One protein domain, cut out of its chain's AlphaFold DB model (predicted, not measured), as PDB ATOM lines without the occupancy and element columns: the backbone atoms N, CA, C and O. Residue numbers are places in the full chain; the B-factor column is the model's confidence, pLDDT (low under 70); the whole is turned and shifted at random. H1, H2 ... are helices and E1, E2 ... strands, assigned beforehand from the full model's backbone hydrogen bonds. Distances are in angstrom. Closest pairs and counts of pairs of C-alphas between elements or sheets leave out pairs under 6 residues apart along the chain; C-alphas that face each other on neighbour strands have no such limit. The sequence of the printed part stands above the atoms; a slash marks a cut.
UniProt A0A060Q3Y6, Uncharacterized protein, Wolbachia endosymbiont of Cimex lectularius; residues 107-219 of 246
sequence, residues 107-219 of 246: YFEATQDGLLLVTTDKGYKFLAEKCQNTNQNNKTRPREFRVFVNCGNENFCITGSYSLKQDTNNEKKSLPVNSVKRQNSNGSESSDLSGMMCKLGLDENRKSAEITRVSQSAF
ATOM      1  N   TYR A 107     174.280 205.935 120.380       94.25
ATOM      2  CA  TYR A 107     172.881 205.516 120.533       94.25
ATOM      3  C   TYR A 107     172.616 204.190 119.813       94.25
ATOM      4  O   TYR A 107     173.396 203.765 118.961       94.25
ATOM      5  N   PHE A 108     171.502 203.548 120.151       95.75
ATOM      6  CA  PHE A 108     170.951 202.425 119.406       95.75
ATOM      7  C   PHE A 108     169.937 202.889 118.373       95.75
ATOM      8  O   PHE A 108     169.150 203.797 118.648       95.75
ATOM      9  N   GLU A 109     169.919 202.225 117.226       94.69
ATOM     10  CA  GLU A 109     168.964 202.453 116.145       94.69
ATOM     11  C   GLU A 109     168.438 201.115 115.620       94.69
ATOM     12  O   GLU A 109     169.213 200.246 115.221       94.69
ATOM     13  N   ALA A 110     167.119 200.935 115.649       94.56
ATOM     14  CA  ALA A 110     166.445 199.778 115.080       94.56
ATOM     15  C   ALA A 110     166.077 200.053 113.617       94.56
ATOM     16  O   ALA A 110     165.359 201.009 113.309       94.56
ATOM     17  N   THR A 111     166.547 199.189 112.724       91.69
ATOM     18  CA  THR A 111     166.238 199.204 111.294       91.69
ATOM     19  C   THR A 111     165.451 197.950 110.915       91.69
ATOM     20  O   THR A 111     165.162 197.095 111.753       91.69
ATOM     21  N   GLN A 112     165.074 197.837 109.641       88.50
ATOM     22  CA  GLN A 112     164.458 196.613 109.120       88.50
ATOM     23  C   GLN A 112     165.436 195.428 109.131       88.50
ATOM     24  O   GLN A 112     165.008 194.289 109.287       88.50
ATOM     25  N   ASP A 113     166.736 195.711 109.025       87.94
ATOM     26  CA  ASP A 113     167.795 194.706 108.897       87.94
ATOM     27  C   ASP A 113     168.394 194.282 110.245       87.94
ATOM     28  O   ASP A 113     169.161 193.322 110.312       87.94
ATOM     29  N   GLY A 114     168.071 194.990 111.331       93.06
ATOM     30  CA  GLY A 114     168.560 194.648 112.660       93.06
ATOM     31  C   GLY A 114     168.685 195.833 113.607       93.06
ATOM     32  O   GLY A 114     168.108 196.902 113.413       93.06
ATOM     33  N   LEU A 115     169.457 195.617 114.670       95.75
ATOM     34  CA  LEU A 115     169.781 196.633 115.660       95.75
ATOM     35  C   LEU A 115     171.212 197.123 115.433       95.75
ATOM     36  O   LEU A 115     172.141 196.322 115.336       95.75
ATOM     37  N   LEU A 116     171.390 198.438 115.381       95.31
ATOM     38  CA  LEU A 116     172.681 199.082 115.182       95.31
ATOM     39  C   LEU A 116     173.096 199.860 116.432       95.31
ATOM     40  O   LEU A 116     172.287 200.552 117.047       95.31
ATOM     41  N   LEU A 117     174.378 199.780 116.776       95.38
ATOM     42  CA  LEU A 117     175.061 200.708 117.667       95.38
ATOM     43  C   LEU A 117     175.700 201.793 116.803       95.38
ATOM     44  O   LEU A 117     176.662 201.534 116.078       95.38
ATOM     45  N   VAL A 118     175.169 203.006 116.886       93.44
ATOM     46  CA  VAL A 118     175.697 204.160 116.165       93.44
ATOM     47  C   VAL A 118     176.610 204.949 117.089       93.44
ATOM     48  O   VAL A 118     176.227 205.316 118.200       93.44
ATOM     49  N   THR A 119     177.831 205.218 116.634       91.56
ATOM     50  CA  THR A 119     178.857 205.922 117.404       91.56
ATOM     51  C   THR A 119     179.676 206.868 116.528       91.56
ATOM     52  O   THR A 119     179.605 206.819 115.305       91.56
ATOM     53  N   THR A 120     180.460 207.751 117.138       90.12
ATOM     54  CA  THR A 120     181.451 208.589 116.435       90.12
ATOM     55  C   THR A 120     182.716 207.797 116.102       90.12
ATOM     56  O   THR A 120     182.971 206.750 116.697       90.12
ATOM     57  N   ASP A 121     183.583 208.331 115.243       87.88
ATOM     58  CA  ASP A 121     184.907 207.741 114.984       87.88
ATOM     59  C   ASP A 121     185.742 207.509 116.250       87.88
ATOM     60  O   ASP A 121     186.392 206.471 116.401       87.88
ATOM     61  N   LYS A 122     185.685 208.444 117.207       88.25
ATOM     62  CA  LYS A 122     186.369 208.295 118.501       88.25
ATOM     63  C   LYS A 122     185.792 207.134 119.311       88.25
ATOM     64  O   LYS A 122     186.554 206.363 119.891       88.25
ATOM     65  N   GLY A 123     184.467 207.000 119.332       89.88
ATOM     66  CA  GLY A 123     183.798 205.887 120.000       89.88
ATOM     67  C   GLY A 123     184.106 204.549 119.330       89.88
ATOM     68  O   GLY A 123     184.438 203.589 120.018       89.88
ATOM     69  N   TYR A 124     184.127 204.500 117.997       90.81
ATOM     70  CA  TYR A 124     184.554 203.319 117.246       90.81
ATOM     71  C   TYR A 124     185.990 202.908 117.595       90.81
ATOM     72  O   TYR A 124     186.240 201.735 117.871       90.81
ATOM     73  N   LYS A 125     186.930 203.863 117.631       90.88
ATOM     74  CA  LYS A 125     188.328 203.596 118.002       90.88
ATOM     75  C   LYS A 125     188.432 203.023 119.418       90.88
ATOM     76  O   LYS A 125     189.094 202.008 119.611       90.88
ATOM     77  N   PHE A 126     187.715 203.612 120.379       90.50
ATOM     78  CA  PHE A 126     187.620 203.073 121.738       90.50
ATOM     79  C   PHE A 126     187.092 201.633 121.743       90.50
ATOM     80  O   PHE A 126     187.701 200.766 122.366       90.50
ATOM     81  N   LEU A 127     186.000 201.357 121.020       91.88
ATOM     82  CA  LEU A 127     185.455 200.005 120.928       91.88
ATOM     83  C   LEU A 127     186.511 199.039 120.381       91.88
ATOM     84  O   LEU A 127     186.780 198.030 121.020       91.88
ATOM     85  N   ALA A 128     187.117 199.343 119.232       90.25
ATOM     86  CA  ALA A 128     188.083 198.473 118.555       90.25
ATOM     87  C   ALA A 128     189.330 198.164 119.404       90.25
ATOM     88  O   ALA A 128     189.834 197.040 119.383       90.25
ATOM     89  N   GLU A 129     189.818 199.146 120.163       90.44
ATOM     90  CA  GLU A 129     191.032 199.006 120.972       90.44
ATOM     91  C   GLU A 129     190.777 198.385 122.350       90.44
ATOM     92  O   GLU A 129     191.667 197.729 122.892       90.44
ATOM     93  N   LYS A 130     189.598 198.615 122.942       90.88
ATOM     94  CA  LYS A 130     189.341 198.331 124.367       90.88
ATOM     95  C   LYS A 130     188.216 197.337 124.633       90.88
ATOM     96  O   LYS A 130     188.182 196.743 125.703       90.88
ATOM     97  N   CYS A 131     187.305 197.132 123.686       91.56
ATOM     98  CA  CYS A 131     186.074 196.364 123.893       91.56
ATOM     99  C   CYS A 131     186.056 195.057 123.089       91.56
ATOM    100  O   CYS A 131     185.022 194.679 122.542       91.56
ATOM    101  N   GLN A 132     187.190 194.362 122.986       91.62
ATOM    102  CA  GLN A 132     187.259 193.080 122.281       91.62
ATOM    103  C   GLN A 132     186.435 192.002 123.000       91.62
ATOM    104  O   GLN A 132     186.450 191.908 124.230       91.62
ATOM    105  N   ASN A 133     185.715 191.170 122.241       90.62
ATOM    106  CA  ASN A 133     184.931 190.087 122.831       90.62
ATOM    107  C   ASN A 133     185.824 188.897 123.211       90.62
ATOM    108  O   ASN A 133     186.106 188.022 122.389       90.62
ATOM    109  N   THR A 134     186.262 188.854 124.465       86.88
ATOM    110  CA  THR A 134     187.103 187.779 124.999       86.88
ATOM    111  C   THR A 134     186.272 186.767 125.787       86.88
ATOM    112  O   THR A 134     185.456 187.140 126.632       86.88
ATOM    113  N   ASN A 135     186.466 185.473 125.513       79.44
ATOM    114  CA  ASN A 135     185.793 184.399 126.246       79.44
ATOM    115  C   ASN A 135     186.477 184.085 127.596       79.44
ATOM    116  O   ASN A 135     187.515 184.649 127.928       79.44
ATOM    117  N   GLN A 136     185.915 183.142 128.364       75.12
ATOM    118  CA  GLN A 136     186.439 182.737 129.681       75.12
ATOM    119  C   GLN A 136     187.880 182.189 129.652       75.12
ATOM    120  O   GLN A 136     188.561 182.226 130.669       75.12
ATOM    121  N   ASN A 137     188.364 181.737 128.492       80.31
ATOM    122  CA  ASN A 137     189.718 181.207 128.310       80.31
ATOM    123  C   ASN A 137     190.692 182.278 127.788       80.31
ATOM    124  O   ASN A 137     191.702 181.941 127.176       80.31
ATOM    125  N   ASN A 138     190.359 183.563 127.940       78.94
ATOM    126  CA  ASN A 138     191.099 184.696 127.377       78.94
ATOM    127  C   ASN A 138     191.293 184.647 125.849       78.94
ATOM    128  O   ASN A 138     192.133 185.355 125.298       78.94
ATOM    129  N   LYS A 139     190.491 183.849 125.133       84.25
ATOM    130  CA  LYS A 139     190.524 183.794 123.672       84.25
ATOM    131  C   LYS A 139     189.595 184.863 123.108       84.25
ATOM    132  O   LYS A 139     188.374 184.795 123.283       84.25
ATOM    133  N   THR A 140     190.177 185.827 122.403       83.88
ATOM    134  CA  THR A 140     189.437 186.861 121.676       83.88
ATOM    135  C   THR A 140     188.693 186.251 120.495       83.88
ATOM    136  O   THR A 140     189.280 185.554 119.663       83.88
ATOM    137  N   ARG A 141     187.392 186.530 120.396       82.69
ATOM    138  CA  ARG A 141     186.615 186.266 119.188       82.69
ATOM    139  C   ARG A 141     186.963 187.337 118.154       82.69
ATOM    140  O   ARG A 141     186.739 188.523 118.409       82.69
ATOM    141  N   PRO A 142     187.559 186.963 117.012       81.50
ATOM    142  CA  PRO A 142     187.992 187.943 116.032       81.50
ATOM    143  C   PRO A 142     186.782 188.706 115.488       81.50
ATOM    144  O   PRO A 142     185.736 188.116 115.230       81.50
ATOM    145  N   ARG A 143     186.950 190.016 115.275       87.62
ATOM    146  CA  ARG A 143     185.933 190.911 114.690       87.62
ATOM    147  C   ARG A 143     184.632 191.049 115.494       87.62
ATOM    148  O   ARG A 143     183.654 191.567 114.956       87.62
ATOM    149  N   GLU A 144     184.626 190.667 116.766       93.25
ATOM    150  CA  GLU A 144     183.506 190.905 117.675       93.25
ATOM    151  C   GLU A 144     183.884 191.876 118.790       93.25
ATOM    152  O   GLU A 144     185.006 191.855 119.308       93.25
ATOM    153  N   PHE A 145     182.913 192.691 119.191       94.44
ATOM    154  CA  PHE A 145     183.024 193.546 120.362       94.44
ATOM    155  C   PHE A 145     182.111 193.074 121.482       94.44
ATOM    156  O   PHE A 145     181.051 192.494 121.245       94.44
ATOM    157  N   ARG A 146     182.528 193.367 122.710       94.88
ATOM    158  CA  ARG A 146     181.717 193.274 123.916       94.88
ATOM    159  C   ARG A 146     181.873 194.569 124.690       94.88
ATOM    160  O   ARG A 146     182.976 194.917 125.102       94.88
ATOM    161  N   VAL A 147     180.769 195.273 124.897       95.06
ATOM    162  CA  VAL A 147     180.768 196.579 125.555       95.06
ATOM    163  C   VAL A 147     179.648 196.666 126.576       95.06
ATOM    164  O   VAL A 147     178.576 196.086 126.395       95.06
ATOM    165  N   PHE A 148     179.895 197.395 127.658       94.38
ATOM    166  CA  PHE A 148     178.890 197.720 128.654       94.38
ATOM    167  C   PHE A 148     178.384 199.133 128.418       94.38
ATOM    168  O   PHE A 148     179.169 200.072 128.279       94.38
ATOM    169  N   VAL A 149     177.068 199.289 128.367       94.44
ATOM    170  CA  VAL A 149     176.424 200.577 128.112       94.44
ATOM    171  C   VAL A 149     175.385 200.888 129.175       94.44
ATOM    172  O   VAL A 149     174.705 199.991 129.673       94.44
ATOM    173  N   ASN A 150     175.261 202.165 129.511       93.44
ATOM    174  CA  ASN A 150     174.144 202.678 130.289       93.44
ATOM    175  C   ASN A 150     173.148 203.318 129.319       93.44
ATOM    176  O   ASN A 150     173.516 204.175 128.515       93.44
ATOM    177  N   CYS A 151     171.900 202.866 129.374       90.44
ATOM    178  CA  CYS A 151     170.807 203.375 128.556       90.44
ATOM    179  C   CYS A 151     169.642 203.707 129.493       90.44
ATOM    180  O   CYS A 151     168.979 202.820 130.037       90.44
ATOM    181  N   GLY A 152     169.425 205.002 129.732       86.75
ATOM    182  CA  GLY A 152     168.508 205.471 130.769       86.75
ATOM    183  C   GLY A 152     168.954 205.023 132.164       86.75
ATOM    184  O   GLY A 152     170.050 205.346 132.602       86.75
ATOM    185  N   ASN A 153     168.106 204.261 132.857       86.31
ATOM    186  CA  ASN A 153     168.362 203.804 134.230       86.31
ATOM    187  C   ASN A 153     168.893 202.365 134.301       86.31
ATOM    188  O   ASN A 153     168.988 201.797 135.387       86.31
ATOM    189  N   GLU A 154     169.195 201.751 133.157       91.31
ATOM    190  CA  GLU A 154     169.593 200.348 133.080       91.31
ATOM    191  C   GLU A 154     170.969 200.186 132.426       91.31
ATOM    192  O   GLU A 154     171.375 200.952 131.548       91.31
ATOM    193  N   ASN A 155     171.683 199.154 132.874       93.75
ATOM    194  CA  ASN A 155     172.987 198.767 132.359       93.75
ATOM    195  C   ASN A 155     172.853 197.508 131.509       93.75
ATOM    196  O   ASN A 155     172.199 196.536 131.911       93.75
ATOM    197  N   PHE A 156     173.525 197.493 130.366       94.94
ATOM    198  CA  PHE A 156     173.482 196.391 129.417       94.94
ATOM    199  C   PHE A 156     174.889 195.963 129.018       94.94
ATOM    200  O   PHE A 156     175.779 196.789 128.856       94.94
ATOM    201  N   CYS A 157     175.064 194.664 128.823       94.88
ATOM    202  CA  CYS A 157     176.164 194.073 128.081       94.88
ATOM    203  C   CYS A 157     175.689 193.848 126.646       94.88
ATOM    204  O   CYS A 157     174.661 193.206 126.420       94.88
ATOM    205  N   ILE A 158     176.447 194.369 125.694       96.12
ATOM    206  CA  ILE A 158     176.140 194.342 124.269       96.12
ATOM    207  C   ILE A 158     177.255 193.586 123.576       96.12
ATOM    208  O   ILE A 158     178.431 193.859 123.839       96.12
ATOM    209  N   THR A 159     176.896 192.671 122.683       95.75
ATOM    210  CA  THR A 159     177.855 192.109 121.732       95.75
ATOM    211  C   THR A 159     177.469 192.478 120.316       95.75
ATOM    212  O   THR A 159     176.300 192.719 120.012       95.75
ATOM    213  N   GLY A 160     178.458 192.546 119.442       95.25
ATOM    214  CA  GLY A 160     178.239 192.869 118.045       95.25
ATOM    215  C   GLY A 160     179.484 192.634 117.219       95.25
ATOM    216  O   GLY A 160     180.489 192.120 117.716       95.25
ATOM    217  N   SER A 161     179.420 193.013 115.949       92.81
ATOM    218  CA  SER A 161     180.497 192.758 115.000       92.81
ATOM    219  C   SER A 161     181.081 194.035 114.407       92.81
ATOM    220  O   SER A 161     180.363 194.985 114.112       92.81
ATOM    221  N   TYR A 162     182.390 194.029 114.150       89.94
ATOM    222  CA  TYR A 162     183.063 195.052 113.340       89.94
ATOM    223  C   TYR A 162     182.944 194.795 111.829       89.94
ATOM    224  O   TYR A 162     183.423 195.599 111.033       89.94
ATOM    225  N   SER A 163     182.352 193.666 111.419       75.38
ATOM    226  CA  SER A 163     182.336 193.211 110.018       75.38
ATOM    227  C   SER A 163     181.502 194.094 109.092       75.38
ATOM    228  O   SER A 163     181.786 194.154 107.899       75.38
ATOM    229  N   LEU A 164     180.478 194.765 109.627       68.56
ATOM    230  CA  LEU A 164     179.562 195.607 108.864       68.56
ATOM    231  C   LEU A 164     179.659 197.042 109.385       68.56
ATOM    232  O   LEU A 164     178.871 197.479 110.216       68.56
ATOM    233  N   LYS A 165     180.683 197.758 108.927       65.50
ATOM    234  CA  LYS A 165     180.829 199.188 109.190       65.50
ATOM    235  C   LYS A 165     180.094 199.940 108.091       65.50
ATOM    236  O   LYS A 165     180.535 199.932 106.945       65.50
ATOM    237  N   GLN A 166     178.983 200.580 108.437       66.69
ATOM    238  CA  GLN A 166     178.379 201.571 107.553       66.69
ATOM    239  C   GLN A 166     178.879 202.952 107.951       66.69
ATOM    240  O   GLN A 166     178.708 203.402 109.091       66.69
ATOM    241  N   ASP A 167     179.530 203.604 106.996       67.88
ATOM    242  CA  ASP A 167     179.899 205.002 107.097       67.88
ATOM    243  C   ASP A 167     178.648 205.815 106.789       67.88
ATOM    244  O   ASP A 167     178.160 205.831 105.662       67.88
ATOM    245  N   THR A 168     178.092 206.458 107.809       61.62
ATOM    246  CA  THR A 168     177.041 207.447 107.574       61.62
ATOM    247  C   THR A 168     177.701 208.775 107.216       61.62
ATOM    248  O   THR A 168     178.780 209.086 107.725       61.62
ATOM    249  N   ASN A 169     177.045 209.582 106.379       57.94
ATOM    250  CA  ASN A 169     177.547 210.859 105.840       57.94
ATOM    251  C   ASN A 169     177.955 211.920 106.900       57.94
ATOM    252  O   ASN A 169     178.354 213.018 106.538       57.94
ATOM    253  N   ASN A 170     177.863 211.608 108.198       61.97
ATOM    254  CA  ASN A 170     177.963 212.533 109.329       61.97
ATOM    255  C   ASN A 170     179.031 212.125 110.372       61.97
ATOM    256  O   ASN A 170     178.773 212.251 111.568       61.97
ATOM    257  N   GLU A 171     180.189 211.588 109.962       77.25
ATOM    258  CA  GLU A 171     181.287 211.162 110.874       77.25
ATOM    259  C   GLU A 171     180.879 210.104 111.922       77.25
ATOM    260  O   GLU A 171     181.521 209.917 112.963       77.25
ATOM    261  N   LYS A 172     179.773 209.402 111.663       86.25
ATOM    262  CA  LYS A 172     179.278 208.332 112.522       86.25
ATOM    263  C   LYS A 172     179.439 206.990 111.839       86.25
ATOM    264  O   LYS A 172     179.238 206.847 110.630       86.25
ATOM    265  N   LYS A 173     179.773 206.004 112.656       89.69
ATOM    266  CA  LYS A 173     179.903 204.604 112.292       89.69
ATOM    267  C   LYS A 173     178.764 203.836 112.931       89.69
ATOM    268  O   LYS A 173     178.516 203.983 114.129       89.69
ATOM    269  N   SER A 174     178.112 203.009 112.133       91.75
ATOM    270  CA  SER A 174     177.091 202.082 112.609       91.75
ATOM    271  C   SER A 174     177.673 200.679 112.657       91.75
ATOM    272  O   SER A 174     178.322 200.246 111.704       91.75
ATOM    273  N   LEU A 175     177.458 199.996 113.779       93.50
ATOM    274  CA  LEU A 175     177.918 198.633 114.020       93.50
ATOM    275  C   LEU A 175     176.721 197.729 114.315       93.50
ATOM    276  O   LEU A 175     175.897 198.103 115.151       93.50
ATOM    277  N   PRO A 176     176.612 196.547 113.694       95.12
ATOM    278  CA  PRO A 176     175.556 195.602 114.015       95.12
ATOM    279  C   PRO A 176     175.695 195.104 115.454       95.12
ATOM    280  O   PRO A 176     176.786 194.746 115.910       95.12
ATOM    281  N   VAL A 177     174.563 195.073 116.148       96.31
ATOM    282  CA  VAL A 177     174.412 194.461 117.464       96.31
ATOM    283  C   VAL A 177     173.919 193.034 117.269       96.31
ATOM    284  O   VAL A 177     172.889 192.797 116.644       96.31
ATOM    285  N   ASN A 178     174.666 192.089 117.829       95.62
ATOM    286  CA  ASN A 178     174.356 190.665 117.772       95.62
ATOM    287  C   ASN A 178     173.552 190.225 118.996       95.62
ATOM    288  O   ASN A 178     172.757 189.292 118.901       95.62
ATOM    289  N   SER A 179     173.783 190.853 120.154       95.69
ATOM    290  CA  SER A 179     173.026 190.532 121.356       95.69
ATOM    291  C   SER A 179     172.964 191.665 122.373       95.69
ATOM    292  O   SER A 179     173.860 192.510 122.475       95.69
ATOM    293  N   VAL A 180     171.896 191.633 123.171       96.31
ATOM    294  CA  VAL A 180     171.663 192.530 124.305       96.31
ATOM    295  C   VAL A 180     171.332 191.704 125.541       96.31
ATOM    296  O   VAL A 180     170.385 190.912 125.561       96.31
ATOM    297  N   LYS A 181     172.075 191.941 126.619       94.75
ATOM    298  CA  LYS A 181     171.851 191.334 127.932       94.75
ATOM    299  C   LYS A 181     171.817 192.419 129.003       94.75
ATOM    300  O   LYS A 181     172.709 193.257 129.055       94.75
ATOM    301  N   ARG A 182     170.820 192.402 129.893       93.25
ATOM    302  CA  ARG A 182     170.844 193.260 131.093       93.25
ATOM    303  C   ARG A 182     171.996 192.833 131.995       93.25
ATOM    304  O   ARG A 182     172.201 191.638 132.190       93.25
ATOM    305  N   GLN A 183     172.735 193.798 132.530       88.62
ATOM    306  CA  GLN A 183     173.928 193.515 133.322       88.62
ATOM    307  C   GLN A 183     173.595 192.856 134.671       88.62
ATOM    308  O   GLN A 183     174.331 191.973 135.101       88.62
ATOM    309  N   ASN A 184     172.485 193.244 135.305       79.44
ATOM    310  CA  ASN A 184     172.123 192.751 136.633       79.44
ATOM    311  C   ASN A 184     171.595 191.300 136.590       79.44
ATOM    312  O   ASN A 184     171.075 190.816 135.577       79.44
ATOM    313  N   SER A 185     171.724 190.633 137.735       58.44
ATOM    314  CA  SER A 185     171.999 189.201 137.947       58.44
ATOM    315  C   SER A 185     171.094 188.117 137.339       58.44
ATOM    316  O   SER A 185     171.480 186.960 137.411       58.44
ATOM    317  N   ASN A 186     169.986 188.420 136.652       64.44
ATOM    318  CA  ASN A 186     169.124 187.397 136.018       64.44
ATOM    319  C   ASN A 186     168.746 187.707 134.558       64.44
ATOM    320  O   ASN A 186     167.836 187.097 133.994       64.44
ATOM    321  N   GLY A 187     169.410 188.674 133.921       67.50
ATOM    322  CA  GLY A 187     169.108 189.037 132.537       67.50
ATOM    323  C   GLY A 187     169.425 187.906 131.556       67.50
ATOM    324  O   GLY A 187     170.593 187.591 131.340       67.50
ATOM    325  N   SER A 188     168.406 187.345 130.897       84.62
ATOM    326  CA  SER A 188     168.621 186.530 129.697       84.62
ATOM    327  C   SER A 188     169.260 187.375 128.594       84.62
ATOM    328  O   SER A 188     169.008 188.582 128.488       84.62
ATOM    329  N   GLU A 189     170.107 186.753 127.786       91.56
ATOM    330  CA  GLU A 189     170.600 187.349 126.549       91.56
ATOM    331  C   GLU A 189     169.527 187.210 125.466       91.56
ATOM    332  O   GLU A 189     168.893 186.162 125.357       91.56
ATOM    333  N   SER A 190     169.310 188.272 124.694       94.38
ATOM    334  CA  SER A 190     168.501 188.222 123.474       94.38
ATOM    335  C   SER A 190     169.391 188.498 122.278       94.38
ATOM    336  O   SER A 190     170.175 189.447 122.313       94.38
ATOM    337  N   SER A 191     169.244 187.686 121.238       95.25
ATOM    338  CA  SER A 191     169.901 187.848 119.936       95.25
ATOM    339  C   SER A 191     168.906 188.088 118.799       95.25
ATOM    340  O   SER A 191     169.294 188.509 117.714       95.25
ATOM    341  N   ASP A 192     167.615 187.854 119.034       95.62
ATOM    342  CA  ASP A 192     166.551 188.213 118.107       95.62
ATOM    343  C   ASP A 192     166.230 189.713 118.205       95.62
ATOM    344  O   ASP A 192     166.260 190.311 119.286       95.62
ATOM    345  N   LEU A 193     165.908 190.336 117.067       94.94
ATOM    346  CA  LEU A 193     165.673 191.780 116.987       94.94
ATOM    347  C   LEU A 193     164.581 192.248 117.959       94.94
ATOM    348  O   LEU A 193     164.763 193.250 118.649       94.94
ATOM    349  N   SER A 194     163.476 191.505 118.056       94.19
ATOM    350  CA  SER A 194     162.344 191.862 118.918       94.19
ATOM    351  C   SER A 194     162.732 191.863 120.400       94.19
ATOM    352  O   SER A 194     162.475 192.840 121.109       94.19
ATOM    353  N   GLY A 195     163.424 190.820 120.862       94.50
ATOM    354  CA  GLY A 195     163.931 190.711 122.227       94.50
ATOM    355  C   GLY A 195     164.955 191.795 122.565       94.50
ATOM    356  O   GLY A 195     164.890 192.389 123.647       94.50
ATOM    357  N   MET A 196     165.863 192.110 121.636       95.94
ATOM    358  CA  MET A 196     166.828 193.200 121.809       95.94
ATOM    359  C   MET A 196     166.137 194.567 121.910       95.94
ATOM    360  O   MET A 196     166.419 195.327 122.839       95.94
ATOM    361  N   MET A 197     165.195 194.860 121.008       95.25
ATOM    362  CA  MET A 197     164.409 196.098 121.026       95.25
ATOM    363  C   MET A 197     163.617 196.245 122.327       95.25
ATOM    364  O   MET A 197     163.704 197.283 122.983       95.25
ATOM    365  N   CYS A 198     162.928 195.186 122.759       93.19
ATOM    366  CA  CYS A 198     162.155 195.181 123.999       93.19
ATOM    367  C   CYS A 198     163.028 195.511 125.222       93.19
ATOM    368  O   CYS A 198     162.650 196.348 126.045       93.19
ATOM    369  N   LYS A 199     164.231 194.922 125.327       93.12
ATOM    370  CA  LYS A 199     165.166 195.203 126.433       93.12
ATOM    371  C   LYS A 199     165.624 196.660 126.461       93.12
ATOM    372  O   LYS A 199     165.776 197.201 127.551       93.12
ATOM    373  N   LEU A 200     165.823 197.268 125.294       93.94
ATOM    374  CA  LEU A 200     166.267 198.657 125.145       93.94
ATOM    375  C   LEU A 200     165.115 199.676 125.173       93.94
ATOM    376  O   LEU A 200     165.359 200.879 125.089       93.94
ATOM    377  N   GLY A 201     163.864 199.218 125.300       93.19
ATOM    378  CA  GLY A 201     162.686 200.083 125.260       93.19
ATOM    379  C   GLY A 201     162.455 200.724 123.890       93.19
ATOM    380  O   GLY A 201     162.021 201.875 123.829       93.19
ATOM    381  N   LEU A 202     162.797 199.998 122.821       94.38
ATOM    382  CA  LEU A 202     162.537 200.352 121.428       94.38
ATOM    383  C   LEU A 202     161.261 199.663 120.936       94.38
ATOM    384  O   LEU A 202     160.982 198.520 121.300       94.38
ATOM    385  N   ASP A 203     160.523 200.343 120.068       92.69
ATOM    386  CA  ASP A 203     159.315 199.838 119.418       92.69
ATOM    387  C   ASP A 203     159.093 200.542 118.064       92.69
ATOM    388  O   ASP A 203     159.965 201.255 117.561       92.69
ATOM    389  N   GLU A 204     157.933 200.326 117.444       88.62
ATOM    390  CA  GLU A 204     157.582 200.921 116.147       88.62
ATOM    391  C   GLU A 204     157.557 202.459 116.169       88.62
ATOM    392  O   GLU A 204     157.890 203.096 115.165       88.62
ATOM    393  N   ASN A 205     157.221 203.052 117.316       91.44
ATOM    394  CA  ASN A 205     157.154 204.497 117.535       91.44
ATOM    395  C   ASN A 205     158.487 205.063 118.039       91.44
ATOM    396  O   ASN A 205     158.784 206.242 117.838       91.44
ATOM    397  N   ARG A 206     159.311 204.229 118.681       91.94
ATOM    398  CA  ARG A 206     160.620 204.594 119.219       91.94
ATOM    399  C   ARG A 206     161.715 203.709 118.637       91.94
ATOM    400  O   ARG A 206     162.118 202.709 119.224       91.94
ATOM    401  N   LYS A 207     162.261 204.151 117.507       93.38
ATOM    402  CA  LYS A 207     163.325 203.435 116.785       93.38
ATOM    403  C   LYS A 207     164.735 203.697 117.307       93.38
ATOM    404  O   LYS A 207     165.670 203.064 116.831       93.38
ATOM    405  N   SER A 208     164.913 204.606 118.268       93.75
ATOM    406  CA  SER A 208     166.228 204.897 118.838       93.75
ATOM    407  C   SER A 208     166.232 205.080 120.355       93.75
ATOM    408  O   SER A 208     165.257 205.526 120.974       93.75
ATOM    409  N   ALA A 209     167.363 204.712 120.960       94.12
ATOM    410  CA  ALA A 209     167.613 204.818 122.392       94.12
ATOM    411  C   ALA A 209     169.013 205.376 122.639       94.12
ATOM    412  O   ALA A 209     170.001 204.886 122.100       94.12
ATOM    413  N   GLU A 210     169.086 206.423 123.451       93.75
ATOM    414  CA  GLU A 210     170.323 207.135 123.743       93.75
ATOM    415  C   GLU A 210     171.185 206.376 124.758       93.75
ATOM    416  O   GLU A 210     170.677 205.825 125.738       93.75
ATOM    417  N   ILE A 211     172.497 206.364 124.516       93.56
ATOM    418  CA  ILE A 211     173.481 205.756 125.408       93.56
ATOM    419  C   ILE A 211     174.223 206.873 126.129       93.56
ATOM    420  O   ILE A 211     174.961 207.645 125.518       93.56
ATOM    421  N   THR A 212     174.072 206.912 127.445       91.25
ATOM    422  CA  THR A 212     174.656 207.950 128.303       91.25
ATOM    423  C   THR A 212     176.098 207.626 128.682       91.25
ATOM    424  O   THR A 212     176.923 208.529 128.825       91.25
ATOM    425  N   ARG A 213     176.435 206.338 128.848       90.94
ATOM    426  CA  ARG A 213     177.787 205.879 129.209       90.94
ATOM    427  C   ARG A 213     178.165 204.607 128.474       90.94
ATOM    428  O   ARG A 213     177.329 203.736 128.248       90.94
ATOM    429  N   VAL A 214     179.454 204.488 128.175       91.50
ATOM    430  CA  VAL A 214     180.063 203.326 127.525       91.50
ATOM    431  C   VAL A 214     181.300 202.918 128.323       91.50
ATOM    432  O   VAL A 214     182.068 203.773 128.763       91.50
ATOM    433  N   SER A 215     181.489 201.619 128.528       91.81
ATOM    434  CA  SER A 215     182.587 201.061 129.311       91.81
ATOM    435  C   SER A 215     183.045 199.713 128.752       91.81
ATOM    436  O   SER A 215     182.239 198.916 128.273       91.81
ATOM    437  N   GLN A 216     184.347 199.438 128.855       91.44
ATOM    438  CA  GLN A 216     184.921 198.120 128.548       91.44
ATOM    439  C   GLN A 216     184.572 197.069 129.617       91.44
ATOM    440  O   GLN A 216     184.559 195.872 129.346       91.44
ATOM    441  N   SER A 217     184.284 197.516 130.842       89.69
ATOM    442  CA  SER A 217     183.971 196.672 131.993       89.69
ATOM    443  C   SER A 217     182.567 196.943 132.515       89.69
ATOM    444  O   SER A 217     182.014 198.029 132.325       89.69
ATOM    445  N   ALA A 218     182.013 195.950 133.208       89.94
ATOM    446  CA  ALA A 218     180.739 196.051 133.898       89.94
ATOM    447  C   ALA A 218     180.695 197.299 134.794       89.94
ATOM    448  O   ALA A 218     181.678 197.620 135.467       89.94
ATOM    449  N   PHE A 219     179.562 198.003 134.808       87.88
ATOM    450  CA  PHE A 219     179.356 199.084 135.770       87.88
ATOM    451  C   PHE A 219     179.256 198.492 137.174       87.88
ATOM    452  O   PHE A 219     178.626 197.450 137.346       87.88
TER     453      PHE A 219
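AT A GLANCE: This is residues 107 to 219 of the 246 residues of an uncharacterized protein of Wolbachia endosymbiont of Cimex lectularius (UniProt A0A060Q3Y6). A small, nearly closed barrel: E1, E2, E7, E5 and E4 follow each other round it, and E8 running on into E9 closes the ring between E1 and E4. H2 sits at one end of the barrel and H1 at the other, while the short strands E3 and E6 are added at its edges. The printed part has 113 residues, with two named helices and nine named strands in the order E1 E2 H1 E3 E4 E5 E6 E7 H2 E8 E9. The strands form one branched, antiparallel, strongly twisted sheet; the class is mixed, helices and strands. The whole is compact and rounded, with a radius of gyration of the C-alphas of 13.2 A and spans of 41 by 38 by 23 A.

HOW THE PARTS SIT: In the sheet, E7, residues 172 to 182, has E2, residues 115 to 120, on one side, with N 117 and O 175 at 2.8 A, within hydrogen-bond range. On the other side of E7 are E5, residues 154 to 161, with N 157 and O 181 at 2.8 A, and E6, residues 166 to 168, with N 174 and O 166 at 3.1 A. E4, residues 140 to 151, has E5 on one side, with N 147 and O 158 at 2.9 A. On its other side are E3, residues 132 to 134, with N 141 and O 133 at 2.8 A, and E9, residues 213 to 215, with N 150 and O 213 at 2.9 A. E3, E4 and E5 form a meander, each strand the antiparallel neighbour of the one before. E1, residues 107 to 110, has E2 on one side, with N 109 and O 116 at 2.9 A, and E8, residues 208 to 210, on the other, with N 108 and O 209 at 2.8 A. E4 bends by 94 degrees at residue 143 and E7 by 78 degrees at residue 178. H2, residues 193 to 200, is on the sheet at a height of 7.3 A, only just over E7, with 3 of its 8 C-alphas there; the closest C-alphas, of Val 180 and Met 196, are 5.5 A apart. H1, residues 121 to 130, is on the opposite face of the sheet; the closest C-alphas of H1 and E4, those of Leu 127 and Phe 145, are 6.9 A apart, and the closest of H1 and E7, those of Asp 121 and Lys 172, are 6.2 A apart. In both helices every O i to N i+4 pair is within hydrogen-bond range.

IN THESE COORDINATES: E1 begins at C-alpha 107, (172.881, 205.516, 120.533). E4 spans 25.8 A, E7 25.4 A, E5 22.4 A, E2 16.7 A, H1 14.0 A and H2 10.7 A. E9 ends at C-alpha 215, (182.587, 201.061, 129.311).

THE WHOLE: The C-alphas farthest apart, of Asn 137 and Asn 205, are 41.5 A apart. The printed part has no cut and no long link. Mean pLDDT of the printed part is 88.7; residues 164 to 170 and 185 to 187 are under 70.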